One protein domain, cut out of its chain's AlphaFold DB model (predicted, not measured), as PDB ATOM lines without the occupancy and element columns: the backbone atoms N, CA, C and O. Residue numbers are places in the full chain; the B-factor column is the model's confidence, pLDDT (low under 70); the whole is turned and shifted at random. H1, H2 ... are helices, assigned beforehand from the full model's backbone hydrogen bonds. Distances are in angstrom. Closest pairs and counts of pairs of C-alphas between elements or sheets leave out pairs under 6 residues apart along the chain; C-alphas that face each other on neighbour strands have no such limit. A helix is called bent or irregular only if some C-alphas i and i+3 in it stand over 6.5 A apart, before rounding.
ATOM      1  N   ALA A   6     -56.207 -10.806 122.511       70.88
ATOM      2  CA  ALA A   6     -57.183  -9.884 121.929       70.88
ATOM      3  C   ALA A   6     -57.669 -10.324 120.534       70.88
ATOM      4  O   ALA A   6     -58.840 -10.145 120.197       70.88
ATOM      5  N   LYS A   7     -56.809 -10.969 119.726       74.88
ATOM      6  CA  LYS A   7     -57.211 -11.537 118.425       74.88
ATOM      7  C   LYS A   7     -58.133 -12.745 118.588       74.88
ATOM      8  O   LYS A   7     -59.046 -12.926 117.783       74.88
ATOM      9  N   GLU A   8     -57.913 -13.550 119.623       75.75
ATOM     10  CA  GLU A   8     -58.709 -14.742 119.934       75.75
ATOM     11  C   GLU A   8     -60.073 -14.391 120.553       75.75
ATOM     12  O   GLU A   8     -60.943 -15.253 120.576       75.75
ATOM     13  N   LEU A   9     -60.304 -13.140 120.981       79.12
ATOM     14  CA  LEU A   9     -61.580 -12.655 121.545       79.12
ATOM     15  C   LEU A   9     -62.455 -11.870 120.561       79.12
ATOM     16  O   LEU A   9     -63.559 -11.455 120.899       79.12
ATOM     17  N   THR A  10     -62.006 -11.701 119.317       82.00
ATOM     18  CA  THR A  10     -62.743 -10.974 118.261       82.00
ATOM     19  C   THR A  10     -64.106 -11.577 117.902       82.00
ATOM     20  O   THR A  10     -64.919 -10.911 117.272       82.00
ATOM     21  N   TRP A  11     -64.370 -12.831 118.285       83.56
ATOM     22  CA  TRP A  11     -65.647 -13.512 118.049       83.56
ATOM     23  C   TRP A  11     -66.731 -13.153 119.077       83.56
ATOM     24  O   TRP A  11     -67.890 -13.510 118.864       83.56
ATOM     25  N   ILE A  12     -66.371 -12.495 120.183       82.81
ATOM     26  CA  ILE A  12     -67.317 -12.047 121.208       82.81
ATOM     27  C   ILE A  12     -67.985 -10.767 120.703       82.81
ATOM     28  O   ILE A  12     -67.316  -9.746 120.532       82.81
ATOM     29  N   ASN A  13     -69.292 -10.824 120.450       83.06
ATOM     30  CA  ASN A  13     -70.096  -9.670 120.075       83.06
ATOM     31  C   ASN A  13     -70.784  -9.095 121.328       83.06
ATOM     32  O   ASN A  13     -71.700  -9.733 121.844       83.06
ATOM     33  N   PRO A  14     -70.410  -7.883 121.783       72.69
ATOM     34  CA  PRO A  14     -71.009  -7.249 122.959       72.69
ATOM     35  C   PRO A  14     -72.518  -7.022 122.841       72.69
ATOM     36  O   PRO A  14     -73.207  -6.954 123.846       72.69
ATOM     37  N   LYS A  15     -73.041  -6.918 121.613       76.38
ATOM     38  CA  LYS A  15     -74.462  -6.661 121.335       76.38
ATOM     39  C   LYS A  15     -75.301  -7.935 121.195       76.38
ATOM     40  O   LYS A  15     -76.439  -7.864 120.748       76.38
ATOM     41  N   ASN A  16     -74.726  -9.108 121.458       80.94
ATOM     42  CA  ASN A  16     -75.428 -10.382 121.349       80.94
ATOM     43  C   ASN A  16     -75.764 -10.908 122.749       80.94
ATOM     44  O   ASN A  16     -74.956 -11.604 123.359       80.94
ATOM     45  N   GLU A  17     -76.969 -10.596 123.227       77.19
ATOM     46  CA  GLU A  17     -77.492 -10.991 124.548       77.19
ATOM     47  C   GLU A  17     -77.378 -12.500 124.793       77.19
ATOM     48  O   GLU A  17     -76.860 -12.948 125.812       77.19
ATOM     49  N   ARG A  18     -77.735 -13.308 123.792       79.50
ATOM     50  CA  ARG A  18     -77.624 -14.771 123.857       79.50
ATOM     51  C   ARG A  18     -76.177 -15.246 124.011       79.50
ATOM     52  O   ARG A  18     -75.908 -16.262 124.651       79.50
ATOM     53  N   GLN A  19     -75.234 -14.549 123.379       82.88
ATOM     54  CA  GLN A  19     -73.807 -14.834 123.530       82.88
ATOM     55  C   GLN A  19     -73.301 -14.425 124.912       82.88
ATOM     56  O   GLN A  19     -72.456 -15.133 125.458       82.88
ATOM     57  N   ALA A  20     -73.844 -13.341 125.475       76.00
ATOM     58  CA  ALA A  20     -73.581 -12.891 126.839       76.00
ATOM     59  C   ALA A  20     -73.957 -13.976 127.844       76.00
ATOM     60  O   ALA A  20     -73.095 -14.504 128.543       76.00
ATOM     61  N   GLU A  21     -75.227 -14.381 127.830       79.38
ATOM     62  CA  GLU A  21     -75.784 -15.372 128.746       79.38
ATOM     63  C   GLU A  21     -75.040 -16.711 128.645       79.38
ATOM     64  O   GLU A  21     -74.673 -17.336 129.649       79.38
ATOM     65  N   TRP A  22     -74.751 -17.155 127.418       86.56
ATOM     66  CA  TRP A  22     -73.984 -18.375 127.200       86.56
ATOM     67  C   TRP A  22     -72.565 -18.280 127.770       86.56
ATOM     68  O   TRP A  22     -72.094 -19.235 128.396       86.56
ATOM     69  N   LEU A  23     -71.876 -17.156 127.551       82.62
ATOM     70  CA  LEU A  23     -70.498 -16.963 127.991       82.62
ATOM     71  C   LEU A  23     -70.418 -16.937 129.519       82.62
ATOM     72  O   LEU A  23     -69.574 -17.637 130.079       82.62
ATOM     73  N   THR A  24     -71.344 -16.244 130.187       77.31
ATOM     74  CA  THR A  24     -71.494 -16.246 131.651       77.31
ATOM     75  C   THR A  24     -71.592 -17.672 132.186       77.31
ATOM     76  O   THR A  24     -70.786 -18.104 133.014       77.31
ATOM     77  N   ASN A  25     -72.527 -18.454 131.643       81.44
ATOM     78  CA  ASN A  25     -72.749 -19.841 132.045       81.44
ATOM     79  C   ASN A  25     -71.530 -20.735 131.773       81.44
ATOM     80  O   ASN A  25     -71.180 -21.603 132.580       81.44
ATOM     81  N   TYR A  26     -70.860 -20.525 130.639       84.19
ATOM     82  CA  TYR A  26     -69.645 -21.248 130.285       84.19
ATOM     83  C   TYR A  26     -68.519 -20.969 131.286       84.19
ATOM     84  O   TYR A  26     -67.875 -21.911 131.748       84.19
ATOM     85  N   MET A  27     -68.310 -19.708 131.666       78.44
ATOM     86  CA  MET A  27     -67.257 -19.305 132.601       78.44
ATOM     87  C   MET A  27     -67.502 -19.838 134.013       78.44
ATOM     88  O   MET A  27     -66.589 -20.435 134.586       78.44
ATOM     89  N   VAL A  28     -68.741 -19.759 134.518       79.56
ATOM     90  CA  VAL A  28     -69.126 -20.395 135.794       79.56
ATOM     91  C   VAL A  28     -68.801 -21.889 135.770       79.56
ATOM     92  O   VAL A  28     -68.201 -22.418 136.704       79.56
ATOM     93  N   LYS A  29     -69.142 -22.580 134.677       81.44
ATOM     94  CA  LYS A  29     -68.888 -24.018 134.527       81.44
ATOM     95  C   LYS A  29     -67.401 -24.371 134.450       81.44
ATOM     96  O   LYS A  29     -67.025 -25.473 134.838       81.44
ATOM     97  N   GLN A  30     -66.564 -23.481 133.919       78.38
ATOM     98  CA  GLN A  30     -65.108 -23.658 133.908       78.38
ATOM     99  C   GLN A  30     -64.448 -23.277 135.246       78.38
ATOM    100  O   GLN A  30     -63.231 -23.386 135.360       78.38
ATOM    101  N   GLY A  31     -65.223 -22.858 136.256       71.75
ATOM    102  CA  GLY A  31     -64.698 -22.450 137.560       71.75
ATOM    103  C   GLY A  31     -63.982 -21.100 137.532       71.75
ATOM    104  O   GLY A  31     -63.175 -20.820 138.413       71.75
ATOM    105  N   LEU A  32     -64.247 -20.277 136.517       70.25
ATOM    106  CA  LEU A  32     -63.657 -18.949 136.392       70.25
ATOM    107  C   LEU A  32     -64.463 -17.934 137.206       70.25
ATOM    108  O   LEU A  32     -65.688 -18.077 137.314       70.25
ATOM    109  N   PRO A  33     -63.804 -16.905 137.766       60.78
ATOM    110  CA  PRO A  33     -64.500 -15.847 138.472       60.78
ATOM    111  C   PRO A  33     -65.457 -15.148 137.508       60.78
ATOM    112  O   PRO A  33     -65.081 -14.690 136.431       60.78
ATOM    113  N   VAL A  34     -66.718 -15.096 137.912       63.41
ATOM    114  CA  VAL A  34     -67.769 -14.337 137.249       63.41
ATOM    115  C   VAL A  34     -68.253 -13.327 138.272       63.41
ATOM    116  O   VAL A  34     -68.615 -13.723 139.381       63.41
ATOM    117  N   TYR A  35     -68.257 -12.042 137.917       59.53
ATOM    118  CA  TYR A  35     -68.949 -11.023 138.702       59.53
ATOM    119  C   TYR A  35     -70.438 -11.386 138.725       59.53
ATOM    120  O   TYR A  35     -71.140 -11.209 137.736       59.53
ATOM    121  N   ARG A  36     -70.893 -11.992 139.828       51.97
ATOM    122  CA  ARG A  36     -72.278 -12.466 140.008       51.97
ATOM    123  C   ARG A  36     -73.251 -11.359 140.418       51.97
ATOM    124  O   ARG A  36     -74.432 -11.636 140.561       51.97
ATOM    125  N   GLU A  37     -72.756 -10.144 140.632       51.09
ATOM    126  CA  GLU A  37     -73.551  -9.005 141.108       51.09
ATOM    127  C   GLU A  37     -74.118  -8.144 139.974       51.09
ATOM    128  O   GLU A  37     -74.820  -7.176 140.243       51.09
ATOM    129  N   ILE A  38     -73.826  -8.475 138.714       54.03
ATOM    130  CA  ILE A  38     -74.382  -7.738 137.582       54.03
ATOM    131  C   ILE A  38     -75.709  -8.383 137.212       54.03
ATOM    132  O   ILE A  38     -75.743  -9.537 136.781       54.03
ATOM    133  N   ASP A  39     -76.786  -7.625 137.404       55.59
ATOM    134  CA  ASP A  39     -78.096  -7.972 136.878       55.59
ATOM    135  C   ASP A  39     -77.993  -8.057 135.348       55.59
ATOM    136  O   ASP A  39     -77.723  -7.065 134.656       55.59
ATOM    137  N   LEU A  40     -78.088  -9.281 134.825       56.34
ATOM    138  CA  LEU A  40     -77.890  -9.561 133.403       56.34
ATOM    139  C   LEU A  40     -78.994  -8.926 132.547       56.34
ATOM    140  O   LEU A  40     -78.768  -8.726 131.355       56.34
ATOM    141  N   ASP A  41     -80.131  -8.571 133.152       57.59
ATOM    142  CA  ASP A  41     -81.274  -7.987 132.454       57.59
ATOM    143  C   ASP A  41     -81.062  -6.497 132.112       57.59
ATOM    144  O   ASP A  41     -81.550  -6.037 131.079       57.59
ATOM    145  N   GLU A  42     -80.276  -5.745 132.897       59.16
ATOM    146  CA  GLU A  42     -80.044  -4.303 132.669       59.16
ATOM    147  C   GLU A  42     -78.623  -3.958 132.175       59.16
ATOM    148  O   GLU A  42     -78.438  -2.940 131.505       59.16
ATOM    149  N   HIS A  43     -77.615  -4.807 132.428       64.50
ATOM    150  CA  HIS A  43     -76.196  -4.440 132.249       64.50
ATOM    151  C   HIS A  43     -75.324  -5.485 131.515       64.50
ATOM    152  O   HIS A  43     -74.101  -5.534 131.689       64.50
ATOM    153  N   TYR A  44     -75.905  -6.316 130.637       65.06
ATOM    154  CA  TYR A  44     -75.161  -7.369 129.914       65.06
ATOM    155  C   TYR A  44     -74.016  -6.847 129.021       65.06
ATOM    156  O   TYR A  44     -73.006  -7.531 128.826       65.06
ATOM    157  N   LEU A  45     -74.165  -5.644 128.459       65.25
ATOM    158  CA  LEU A  45     -73.182  -5.019 127.568       65.25
ATOM    159  C   LEU A  45     -71.908  -4.647 128.333       65.25
ATOM    160  O   LEU A  45     -70.807  -5.006 127.908       65.25
ATOM    161  N   ASP A  46     -72.076  -4.002 129.488       67.38
ATOM    162  CA  ASP A  46     -70.985  -3.632 130.391       67.38
ATOM    163  C   ASP A  46     -70.296  -4.885 130.942       67.38
ATOM    164  O   ASP A  46     -69.070  -4.947 131.022       67.38
ATOM    165  N   TYR A  47     -71.066  -5.938 131.224       66.81
ATOM    166  CA  TYR A  47     -70.536  -7.234 131.640       66.81
ATOM    167  C   TYR A  47     -69.643  -7.893 130.573       66.81
ATOM    168  O   TYR A  47     -68.533  -8.329 130.886       66.81
ATOM    169  N   ILE A  48     -70.076  -7.951 129.305       67.31
ATOM    170  CA  ILE A  48     -69.257  -8.531 128.225       67.31
ATOM    171  C   ILE A  48     -67.992  -7.705 127.980       67.31
ATOM    172  O   ILE A  48     -66.932  -8.280 127.713       67.31
ATOM    173  N   LEU A  49     -68.088  -6.376 128.043       70.25
ATOM    174  CA  LEU A  49     -66.928  -5.499 127.897       70.25
ATOM    175  C   LEU A  49     -65.934  -5.726 129.041       70.25
ATOM    176  O   LEU A  49     -64.779  -6.033 128.763       70.25
ATOM    177  N   ASN A  50     -66.402  -5.763 130.290       69.94
ATOM    178  CA  ASN A  50     -65.574  -6.078 131.455       69.94
ATOM    179  C   ASN A  50     -64.932  -7.470 131.375       69.94
ATOM    180  O   ASN A  50     -63.774  -7.635 131.736       69.94
ATOM    181  N   LEU A  51     -65.645  -8.485 130.878       67.56
ATOM    182  CA  LEU A  51     -65.077  -9.820 130.661       67.56
ATOM    183  C   LEU A  51     -63.979  -9.816 129.599       67.56
ATOM    184  O   LEU A  51     -62.952 -10.482 129.747       67.56
ATOM    185  N   LYS A  52     -64.215  -9.092 128.505       70.50
ATOM    186  CA  LYS A  52     -63.251  -8.949 127.420       70.50
ATOM    187  C   LYS A  52     -62.004  -8.213 127.903       70.50
ATOM    188  O   LYS A  52     -60.911  -8.630 127.531       70.50
ATOM    189  N   ASP A  53     -62.175  -7.197 128.738       70.00
ATOM    190  CA  ASP A  53     -61.089  -6.418 129.325       70.00
ATOM    191  C   ASP A  53     -60.338  -7.247 130.373       70.00
ATOM    192  O   ASP A  53     -59.129  -7.403 130.259       70.00
ATOM    193  N   HIS A  54     -61.031  -7.948 131.276       67.88
ATOM    194  CA  HIS A  54     -60.419  -8.855 132.255       67.88
ATOM    195  C   HIS A  54     -59.584  -9.969 131.598       67.88
ATOM    196  O   HIS A  54     -58.488 -10.301 132.051       67.88
ATOM    197  N   TRP A  55     -60.063 -10.543 130.493       68.75
ATOM    198  CA  TRP A  55     -59.299 -11.525 129.718       68.75
ATOM    199  C   TRP A  55     -58.159 -10.919 128.888       68.75
ATOM    200  O   TRP A  55     -57.249 -11.652 128.502       68.75
ATOM    201  N   GLN A  56     -58.198  -9.621 128.583       66.69
ATOM    202  CA  GLN A  56     -57.094  -8.905 127.937       66.69
ATOM    203  C   GLN A  56     -56.038  -8.419 128.937       66.69
ATOM    204  O   GLN A  56     -54.867  -8.344 128.570       66.69
ATOM    205  N   GLU A  57     -56.448  -8.107 130.166       64.44
ATOM    206  CA  GLU A  57     -55.589  -7.699 131.281       64.44
ATOM    207  C   GLU A  57     -54.894  -8.886 131.957       64.44
ATOM    208  O   GLU A  57     -53.809  -8.726 132.514       64.44
ATOM    209  N   GLY A  58     -55.484 -10.085 131.895       62.78
ATOM    210  CA  GLY A  58     -54.820 -11.316 132.316       62.78
ATOM    211  C   GLY A  58     -53.560 -11.606 131.492       62.78
ATOM    212  O   GLY A  58     -53.467 -11.240 130.321       62.78
ATOM    213  N   ASP A  59     -52.591 -12.311 132.087       60.53
ATOM    214  CA  ASP A  59     -51.351 -12.684 131.397       60.53
ATOM    215  C   ASP A  59     -51.654 -13.334 130.031       60.53
ATOM    216  O   ASP A  59     -52.405 -14.316 129.957       60.53
ATOM    217  N   ASP A  60     -51.045 -12.822 128.948       68.69
ATOM    218  CA  ASP A  60     -51.081 -13.401 127.588       68.69
ATOM    219  C   ASP A  60     -50.285 -14.722 127.536       68.69
ATOM    220  O   ASP A  60     -49.273 -14.888 126.842       68.69
ATOM    221  N   ASN A  61     -50.739 -15.685 128.330       73.88
ATOM    222  CA  ASN A  61     -50.143 -16.989 128.515       73.88
ATOM    223  C   ASN A  61     -50.827 -18.030 127.608       73.88
ATOM    224  O   ASN A  61     -51.814 -17.783 126.907       73.88
ATOM    225  N   ALA A  62     -50.218 -19.210 127.503       75.31
ATOM    226  CA  ALA A  62     -50.739 -20.266 126.638       75.31
ATOM    227  C   ALA A  62     -52.116 -20.781 127.098       75.31
ATOM    228  O   ALA A  62     -52.938 -21.133 126.251       75.31
ATOM    229  N   GLU A  63     -52.371 -20.778 128.404       75.12
ATOM    230  CA  GLU A  63     -53.582 -21.322 129.023       75.12
ATOM    231  C   GLU A  63     -54.808 -20.461 128.718       75.12
ATOM    232  O   GLU A  63     -55.805 -20.977 128.210       75.12
ATOM    233  N   ASN A  64     -54.703 -19.142 128.889       75.00
ATOM    234  CA  ASN A  64     -55.776 -18.192 128.595       75.00
ATOM    235  C   ASN A  64     -56.137 -18.187 127.101       75.00
ATOM    236  O   ASN A  64     -57.310 -18.131 126.725       75.00
ATOM    237  N   ARG A  65     -55.143 -18.344 126.216       76.38
ATOM    238  CA  ARG A  65     -55.385 -18.483 124.767       76.38
ATOM    239  C   ARG A  65     -56.079 -19.789 124.403       76.38
ATOM    240  O   ARG A  65     -56.918 -19.811 123.502       76.38
ATOM    241  N   GLU A  66     -55.720 -20.881 125.068       81.44
ATOM    242  CA  GLU A  66     -56.368 -22.173 124.857       81.44
ATOM    243  C   GLU A  66     -57.808 -22.163 125.381       81.44
ATOM    244  O   GLU A  66     -58.715 -22.657 124.710       81.44
ATOM    245  N   LEU A  67     -58.041 -21.527 126.526       81.25
ATOM    246  CA  LEU A  67     -59.366 -21.309 127.090       81.25
ATOM    247  C   LEU A  67     -60.255 -20.481 126.149       81.25
ATOM    248  O   LEU A  67     -61.362 -20.915 125.827       81.25
ATOM    249  N   ALA A  68     -59.758 -19.355 125.628       81.75
ATOM    250  CA  ALA A  68     -60.480 -18.533 124.654       81.75
ATOM    251  C   ALA A  68     -60.846 -19.323 123.383       81.75
ATOM    252  O   ALA A  68     -61.963 -19.219 122.869       81.75
ATOM    253  N   ARG A  69     -59.937 -20.181 122.896       83.81
ATOM    254  CA  ARG A  69     -60.192 -21.052 121.737       83.81
ATOM    255  C   ARG A  69     -61.247 -22.117 122.034       83.81
ATOM    256  O   ARG A  69     -62.124 -22.363 121.202       83.81
ATOM    257  N   LYS A  70     -61.185 -22.743 123.212       87.56
ATOM    258  CA  LYS A  70     -62.187 -23.716 123.671       87.56
ATOM    259  C   LYS A  70     -63.562 -23.068 123.811       87.56
ATOM    260  O   LYS A  70     -64.531 -23.639 123.311       87.56
ATOM    261  N   ALA A  71     -63.631 -21.866 124.380       85.38
ATOM    262  CA  ALA A  71     -64.856 -21.080 124.485       85.38
ATOM    263  C   ALA A  71     -65.441 -20.777 123.098       85.38
ATOM    264  O   ALA A  71     -66.594 -21.107 122.833       85.38
ATOM    265  N   LYS A  72     -64.628 -20.279 122.159       88.62
ATOM    266  CA  LYS A  72     -65.052 -20.025 120.772       88.62
ATOM    267  C   LYS A  72     -65.640 -21.266 120.095       88.62
ATOM    268  O   LYS A  72     -66.692 -21.202 119.459       88.62
ATOM    269  N   ASN A  73     -64.967 -22.408 120.218       87.81
ATOM    270  CA  ASN A  73     -65.434 -23.663 119.626       87.81
ATOM    271  C   ASN A  73     -66.730 -24.157 120.281       87.81
ATOM    272  O   ASN A  73     -67.633 -24.631 119.587       87.81
ATOM    273  N   ALA A  74     -66.839 -24.032 121.603       88.06
ATOM    274  CA  ALA A  74     -68.040 -24.396 122.341       88.06
ATOM    275  C   ALA A  74     -69.228 -23.496 121.962       88.06
ATOM    276  O   ALA A  74     -70.311 -24.021 121.705       88.06
ATOM    277  N   TRP A  75     -69.008 -22.185 121.816       88.00
ATOM    278  CA  TRP A  75     -70.008 -21.238 121.323       88.00
ATOM    279  C   TRP A  75     -70.476 -21.598 119.917       88.00
ATOM    280  O   TRP A  75     -71.671 -21.732 119.687       88.00
ATOM    281  N   ASN A  76     -69.555 -21.845 118.980       87.31
ATOM    282  CA  ASN A  76     -69.918 -22.220 117.611       87.31
ATOM    283  C   ASN A  76     -70.785 -23.487 117.567       87.31
ATOM    284  O   ASN A  76     -71.700 -23.587 116.752       87.31
ATOM    285  N   ASN A  77     -70.518 -24.460 118.441       84.75
ATOM    286  CA  ASN A  77     -71.342 -25.663 118.558       84.75
ATOM    287  C   ASN A  77     -72.700 -25.376 119.209       84.75
ATOM    288  O   ASN A  77     -73.708 -25.932 118.778       84.75
ATOM    289  N   TYR A  78     -72.736 -24.514 120.224       83.06
ATOM    290  CA  TYR A  78     -73.965 -24.084 120.880       83.06
ATOM    291  C   TYR A  78     -74.870 -23.292 119.927       83.06
ATOM    292  O   TYR A  78     -76.021 -23.674 119.734       83.06
ATOM    293  N   ALA A  79     -74.341 -22.270 119.253       82.00
ATOM    294  CA  ALA A  79     -75.058 -21.471 118.260       82.00
ATOM    295  C   ALA A  79     -75.630 -22.359 117.144       82.00
ATOM    296  O   ALA A  79     -76.820 -22.316 116.855       82.00
ATOM    297  N   LYS A  80     -74.830 -23.293 116.606       78.25
ATOM    298  CA  LYS A  80     -75.305 -24.250 115.591       78.25
ATOM    299  C   LYS A  80     -76.453 -25.138 116.069       78.25
ATOM    300  O   LYS A  80     -77.329 -25.440 115.266       78.25
ATOM    301  N   ARG A  81     -76.429 -25.601 117.323       68.62
ATOM    302  CA  ARG A  81     -77.481 -26.462 117.901       68.62
ATOM    303  C   ARG A  81     -78.752 -25.696 118.219       68.62
ATOM    304  O   ARG A  81     -79.836 -26.255 118.144       68.62
ATOM    305  N   THR A  82     -78.604 -24.446 118.618       63.94
ATOM    306  CA  THR A  82     -79.723 -23.627 119.059       63.94
ATOM    307  C   THR A  82     -80.405 -22.906 117.892       63.94
ATOM    308  O   THR A  82     -81.600 -22.650 117.980       63.94
ATOM    309  N   ASP A  83     -79.707 -22.692 116.770       61.28
ATOM    310  CA  ASP A  83     -80.308 -22.279 115.491       61.28
ATOM    311  C   ASP A  83     -80.833 -23.472 114.667       61.28
ATOM    312  O   ASP A  83     -81.772 -23.324 113.889       61.28
ATOM    313  N   ASN A  84     -80.279 -24.678 114.856       57.75
ATOM    314  CA  ASN A  84     -80.793 -25.915 114.253       57.75
ATOM    315  C   ASN A  84     -81.405 -26.825 115.315       57.75
ATOM    316  O   ASN A  84     -80.810 -27.831 115.712       57.75
TER     317      ASN A  84
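AT A GLANCE: This is residues 6 to 84 of the 190 residues of an uncharacterized protein of Vibrio ziniensis (UniProt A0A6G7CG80). The long helix H3 and the kinked helix H2 make a narrow V, joined by a tight link where they come close, and H1 is wedged between them, crossing both steeply. The unnamed residues 6 to 16 run past one open side of this V. The printed part has 79 residues with three named helices, H1, H2 and H3 in chain order, and no named strand; the class is all helix. The whole is compact, with a radius of gyration of the C-alphas of 12.2 A, and rounded, spanning 32 by 30 by 22 A.

HOW THE PARTS SIT: H3, residues 62 to 83, touches H1, residues 17 to 29, with its residues 71 to 75 alone. Their closest C-alphas, those of Tyr 26 and Ala 71, are 7.5 A apart, and they run opposite ways at a steep tilt of 51 degrees. Residues 17 to 21 of H1 alone touch H2, residues 40 to 57, which touches H1 with its residues 40 to 48 alone. The closest C-alphas, those of Ala 20 and Ile 48, are 6.3 A apart; H1 and H2 run the same way at a steep tilt of 60 degrees. H2 and H3 are close but not clearly touching, with the closest C-alphas, those of Trp 55 and Asn 64, 7.6 A apart. They run opposite ways at a shallow tilt of 33 degrees, only just short of steep. Every O i to N i+4 pair is within hydrogen-bond range in H1 and H3, but 11 of 14 in H2.

IN THESE COORDINATES: H3 is 31.7 A long, from C-alpha 62 at (-50.739, -20.266, 126.638) to C-alpha 83 at (-80.308, -22.279, 115.491). H2 is 22.5 A long and irregular, C-alphas 42 and 45 being 8.6 A apart, with a kink of 41 degrees near residue 47. H1 is 18.5 A long and begins at C-alpha 17, (-77.492, -10.991, 124.548).

THE WHOLE: The two C-alphas farthest apart, those of Asp 59 and Asn 84, are 36.5 A apart. The printed part has no cut; the link from H1 to H2 is short and that from H2 to H3 tight. The mean pLDDT of the printed part is 73.4, with residues 33 to 48, 50 to 51, 54 to 60 and 81 to 84 under 70.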